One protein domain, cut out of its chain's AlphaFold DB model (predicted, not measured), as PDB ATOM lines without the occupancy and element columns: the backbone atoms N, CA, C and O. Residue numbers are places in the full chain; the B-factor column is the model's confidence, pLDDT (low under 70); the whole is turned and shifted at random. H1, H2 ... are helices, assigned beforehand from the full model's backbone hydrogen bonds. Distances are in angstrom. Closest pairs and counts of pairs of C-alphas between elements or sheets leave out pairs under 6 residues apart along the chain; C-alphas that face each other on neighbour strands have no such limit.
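AT A GLANCE: This is residues 353 to 393 of the 408 residues of an uncharacterized protein of Rhynchophorus ferrugineus (UniProt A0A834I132). With little regular structure, the printed part is a slab in which two short helices, H1 and then H2, fold back at one end of its length, while unnamed chain fills the other end. There the last stretch, residues 380 to 393, crosses the first stretch near residue 356. The 41 printed residues hold no named strand; the class is all helix, with 16 residues in named elements. The whole is compact, with a radius of gyration of the C-alphas of 10.3 A, and only just flat, spanning 29 by 23 by 13 A.

HOW THE PARTS SIT: H1, residues 360 to 368, and H2, residues 373 to 379, are close but not clearly touching; their closest C-alphas, of Tyr 366 and Ile 376, are 6.7 A apart. They run opposite ways at a steep tilt of 60 degrees. In both, every O i to N i+4 pair is within hydrogen-bond range.

IN THESE COORDINATES: H1 is 12.3 A long from C-alpha 360 at (130.595, 89.941, 117.367). H2 is 10.1 A long, ending at C-alpha 379 at (137.673, 91.301, 106.489).

THE WHOLE: The C-alphas farthest apart, of Gly 370 and Tyr 388, are 28.8 A apart. The printed part has no cut, and the link from H1 to H2 is tight. Residues 378 to 384 and 388 have pLDDT under 70.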
ATOM      1  N   ASN A 353     140.110 105.816 107.105       81.62
ATOM      2  CA  ASN A 353     141.200 105.992 108.063       81.62
ATOM      3  C   ASN A 353     140.783 105.600 109.485       81.62
ATOM      4  O   ASN A 353     141.637 105.515 110.356       81.62
ATOM      5  N   LEU A 354     139.488 105.351 109.719       80.88
ATOM      6  CA  LEU A 354     139.005 104.880 111.011       80.88
ATOM      7  C   LEU A 354     139.387 103.408 111.222       80.88
ATOM      8  O   LEU A 354     139.352 102.632 110.248       80.88
ATOM      9  N   PRO A 355     139.721 103.025 112.468       76.56
ATOM     10  CA  PRO A 355     139.939 101.631 112.818       76.56
ATOM     11  C   PRO A 355     138.677 100.822 112.500       76.56
ATOM     12  O   PRO A 355     137.546 101.270 112.701       76.56
ATOM     13  N   GLY A 356     138.876  99.648 111.902       76.00
ATOM     14  CA  GLY A 356     137.810  98.673 111.714       76.00
ATOM     15  C   GLY A 356     137.666  97.852 112.986       76.00
ATOM     16  O   GLY A 356     138.658  97.316 113.470       76.00
ATOM     17  N   TRP A 357     136.451  97.741 113.511       73.56
ATOM     18  CA  TRP A 357     136.155  96.918 114.681       73.56
ATOM     19  C   TRP A 357     135.553  95.588 114.226       73.56
ATOM     20  O   TRP A 357     134.676  95.559 113.365       73.56
ATOM     21  N   SER A 358     135.999  94.460 114.772       72.94
ATOM     22  CA  SER A 358     135.321  93.182 114.547       72.94
ATOM     23  C   SER A 358     134.023  93.174 115.349       72.94
ATOM     24  O   SER A 358     134.042  93.113 116.575       72.94
ATOM     25  N   CYS A 359     132.877  93.275 114.678       76.25
ATOM     26  CA  CYS A 359     131.598  93.114 115.360       76.25
ATOM     27  C   CYS A 359     131.401  91.635 115.742       76.25
ATOM     28  O   CYS A 359     131.726  90.762 114.936       76.25
ATOM     29  N   LYS A 360     130.846  91.334 116.925       79.00
ATOM     30  CA  LYS A 360     130.595  89.941 117.367       79.00
ATOM     31  C   LYS A 360     129.758  89.150 116.352       79.00
ATOM     32  O   LYS A 360     129.997  87.968 116.129       79.00
ATOM     33  N   GLU A 361     128.799  89.803 115.694       76.56
ATOM     34  CA  GLU A 361     127.987  89.191 114.629       76.56
ATOM     35  C   GLU A 361     128.827  88.808 113.403       76.56
ATOM     36  O   GLU A 361     128.617  87.762 112.797       76.56
ATOM     37  N   CYS A 362     129.807  89.641 113.061       74.56
ATOM     38  CA  CYS A 362     130.718  89.449 111.943       74.56
ATOM     39  C   CYS A 362     131.655  88.279 112.217       74.56
ATOM     40  O   CYS A 362     131.855  87.430 111.356       74.56
ATOM     41  N   GLU A 363     132.213  88.236 113.426       79.62
ATOM     42  CA  GLU A 363     133.070  87.148 113.883       79.62
ATOM     43  C   GLU A 363     132.322  85.812 113.830       79.62
ATOM     44  O   GLU A 363     132.785  84.887 113.167       79.62
ATOM     45  N   LYS A 364     131.107  85.745 114.394       82.62
ATOM     46  CA  LYS A 364     130.238  84.559 114.304       82.62
ATOM     47  C   LYS A 364     129.925  84.175 112.856       82.62
ATOM     48  O   LYS A 364     130.006  83.002 112.501       82.62
ATOM     49  N   PHE A 365     129.587  85.147 112.007       83.44
ATOM     50  CA  PHE A 365     129.270  84.894 110.602       83.44
ATOM     51  C   PHE A 365     130.455  84.280 109.846       83.44
ATOM     52  O   PHE A 365     130.267  83.311 109.115       83.44
ATOM     53  N   TYR A 366     131.666  84.817 110.018       80.44
ATOM     54  CA  TYR A 366     132.842  84.320 109.302       80.44
ATOM     55  C   TYR A 366     133.402  83.020 109.885       80.44
ATOM     56  O   TYR A 366     133.845  82.173 109.110       80.44
ATOM     57  N   LEU A 367     133.308  82.814 111.203       82.38
ATOM     58  CA  LEU A 367     133.621  81.523 111.825       82.38
ATOM     59  C   LEU A 367     132.725  80.409 111.266       82.38
ATOM     60  O   LEU A 367     133.222  79.349 110.895       82.38
ATOM     61  N   ASN A 368     131.427  80.677 111.095       87.88
ATOM     62  CA  ASN A 368     130.487  79.710 110.516       87.88
ATOM     63  C   ASN A 368     130.742  79.413 109.029       87.88
ATOM     64  O   ASN A 368     130.277  78.399 108.518       87.88
ATOM     65  N   GLN A 369     131.476  80.279 108.327       88.75
ATOM     66  CA  GLN A 369     131.890  80.059 106.936       88.75
ATOM     67  C   GLN A 369     133.207  79.269 106.832       88.75
ATOM     68  O   GLN A 369     133.690  79.043 105.724       88.75
ATOM     69  N   GLY A 370     133.794  78.853 107.961       90.62
ATOM     70  CA  GLY A 370     135.042  78.090 108.001       90.62
ATOM     71  C   GLY A 370     136.285  78.913 107.661       90.62
ATOM     72  O   GLY A 370     137.308  78.334 107.301       90.62
ATOM     73  N   LEU A 371     136.211  80.248 107.744       85.69
ATOM     74  CA  LEU A 371     137.375  81.101 107.504       85.69
ATOM     75  C   LEU A 371     138.336  81.044 108.690       85.69
ATOM     76  O   LEU A 371     137.937  81.052 109.855       85.69
ATOM     77  N   THR A 372     139.626  81.042 108.375       86.94
ATOM     78  CA  THR A 372     140.685  81.077 109.383       86.94
ATOM     79  C   THR A 372     140.748  82.452 110.056       86.94
ATOM     80  O   THR A 372     140.406  83.478 109.461       86.94
ATOM     81  N   SER A 373     141.225  82.515 111.302       77.50
ATOM     82  CA  SER A 373     141.311  83.767 112.079       77.50
ATOM     83  C   SER A 373     142.094  84.879 111.362       77.50
ATOM     84  O   SER A 373     141.756  86.056 111.483       77.50
ATOM     85  N   GLN A 374     143.086  84.523 110.541       79.44
ATOM     86  CA  GLN A 374     143.856  85.475 109.736       79.44
ATOM     87  C   GLN A 374     143.027  86.118 108.608       79.44
ATOM     88  O   GLN A 374     143.172  87.310 108.325       79.44
ATOM     89  N   GLU A 375     142.113  85.368 107.991       79.56
ATOM     90  CA  GLU A 375     141.221  85.880 106.943       79.56
ATOM     91  C   GLU A 375     140.135  86.795 107.526       79.56
ATOM     92  O   GLU A 375     139.767  87.802 106.913       79.56
ATOM     93  N   ILE A 376     139.692  86.518 108.756       74.25
ATOM     94  CA  ILE A 376     138.753  87.367 109.506       74.25
ATOM     95  C   ILE A 376     139.370  88.751 109.771       74.25
ATOM     96  O   ILE A 376     138.716  89.779 109.567       74.25
ATOM     97  N   VAL A 377     140.662  88.810 110.117       74.62
ATOM     98  CA  VAL A 377     141.386  90.084 110.283       74.62
ATOM     99  C   VAL A 377     141.455  90.862 108.964       74.62
ATOM    100  O   VAL A 377     141.335  92.088 108.969       74.62
ATOM    101  N   ALA A 378     141.555  90.197 107.809       69.69
ATOM    102  CA  ALA A 378     141.527  90.873 106.508       69.69
ATOM    103  C   ALA A 378     140.143  91.473 106.174       69.69
ATOM    104  O   ALA A 378     140.063  92.512 105.506       69.69
ATOM    105  N   LEU A 379     139.064  90.869 106.682       67.69
ATOM    106  CA  LEU A 379     137.673  91.301 106.489       67.69
ATOM    107  C   LEU A 379     137.263  92.483 107.378       67.69
ATOM    108  O   LEU A 379     136.358  93.238 107.005       67.69
ATOM    109  N   SER A 380     138.001  92.750 108.464       65.81
ATOM    110  CA  SER A 380     137.876  93.981 109.276       65.81
ATOM    111  C   SER A 380     138.051  95.276 108.456       65.81
ATOM    112  O   SER A 380     137.671  96.368 108.877       65.81
ATOM    113  N   LYS A 381     138.549  95.168 107.215       68.44
ATOM    114  CA  LYS A 381     138.632  96.271 106.251       68.44
ATOM    115  C   LYS A 381     137.270  96.727 105.718       68.44
ATOM    116  O   LYS A 381     137.232  97.760 105.038       68.44
ATOM    117  N   CYS A 382     136.179  96.012 105.993       69.25
ATOM    118  CA  CYS A 382     134.843  96.361 105.523       69.25
ATOM    119  C   CYS A 382     134.395  97.732 106.056       69.25
ATOM    120  O   CYS A 382     134.395  98.003 107.253       69.25
ATOM    121  N   SER A 383     133.975  98.614 105.145       67.88
ATOM    122  CA  SER A 383     133.597  99.999 105.470       67.88
ATOM    123  C   SER A 383     132.445 100.138 106.473       67.88
ATOM    124  O   SER A 383     132.301 101.199 107.073       67.88
ATOM    125  N   ARG A 384     131.636  99.084 106.659       69.12
ATOM    126  CA  ARG A 384     130.519  99.058 107.614       69.12
ATOM    127  C   ARG A 384     130.968  99.009 109.071       69.12
ATOM    128  O   ARG A 384     130.231  99.491 109.919       69.12
ATOM    129  N   HIS A 385     132.159  98.483 109.339       72.19
ATOM    130  CA  HIS A 385     132.673  98.314 110.701       72.19
ATOM    131  C   HIS A 385     133.755  99.331 111.066       72.19
ATOM    132  O   HIS A 385     134.400  99.220 112.102       72.19
ATOM    133  N   ARG A 386     133.958 100.336 110.209       75.62
ATOM    134  CA  ARG A 386     134.877 101.442 110.461       75.62
ATOM    135  C   ARG A 386     134.114 102.576 111.138       75.62
ATOM    136  O   ARG A 386     133.342 103.282 110.485       75.62
ATOM    137  N   GLY A 387     134.321 102.709 112.441       76.00
ATOM    138  CA  GLY A 387     133.689 103.690 113.323       76.00
ATOM    139  C   GLY A 387     134.666 104.127 114.414       76.00
ATOM    140  O   GLY A 387     135.749 103.556 114.527       76.00
ATOM    141  N   TYR A 388     134.315 105.155 115.181       68.75
ATOM    142  CA  TYR A 388     135.209 105.711 116.201       68.75
ATOM    143  C   TYR A 388     135.396 104.791 117.407       68.75
ATOM    144  O   TYR A 388     136.525 104.614 117.853       68.75
ATOM    145  N   ALA A 389     134.333 104.121 117.843       73.94
ATOM    146  CA  ALA A 389     134.374 103.144 118.920       73.94
ATOM    147  C   ALA A 389     133.353 102.023 118.662       73.94
ATOM    148  O   ALA A 389     132.346 102.257 117.971       73.94
ATOM    149  N   PRO A 390     133.576 100.806 119.192       71.69
ATOM    150  CA  PRO A 390     132.495  99.852 119.356       71.69
ATOM    151  C   PRO A 390     131.432 100.516 120.224       71.69
ATOM    152  O   PRO A 390     131.753 101.173 121.212       71.69
ATOM    153  N   ARG A 391     130.163 100.352 119.856       74.44
ATOM    154  CA  ARG A 391     129.099 100.674 120.804       74.44
ATOM    155  C   ARG A 391     129.261  99.724 121.979       74.44
ATOM    156  O   ARG A 391     129.467  98.532 121.751       74.44
ATOM    157  N   GLU A 392     129.200 100.259 123.190       80.56
ATOM    158  CA  GLU A 392     129.091  99.423 124.378       80.56
ATOM    159  C   GLU A 392     127.889  98.497 124.189       80.56
ATOM    160  O   GLU A 392     126.841  98.919 123.681       80.56
ATOM    161  N   ASP A 393     128.074  97.216 124.508       80.00
ATOM    162  CA  ASP A 393     126.959  96.282 124.501       80.00
ATOM    163  C   ASP A 393     125.919  96.837 125.477       80.00
ATOM    164  O   ASP A 393     126.237  97.131 126.630       80.00
TER     165      ASP A 393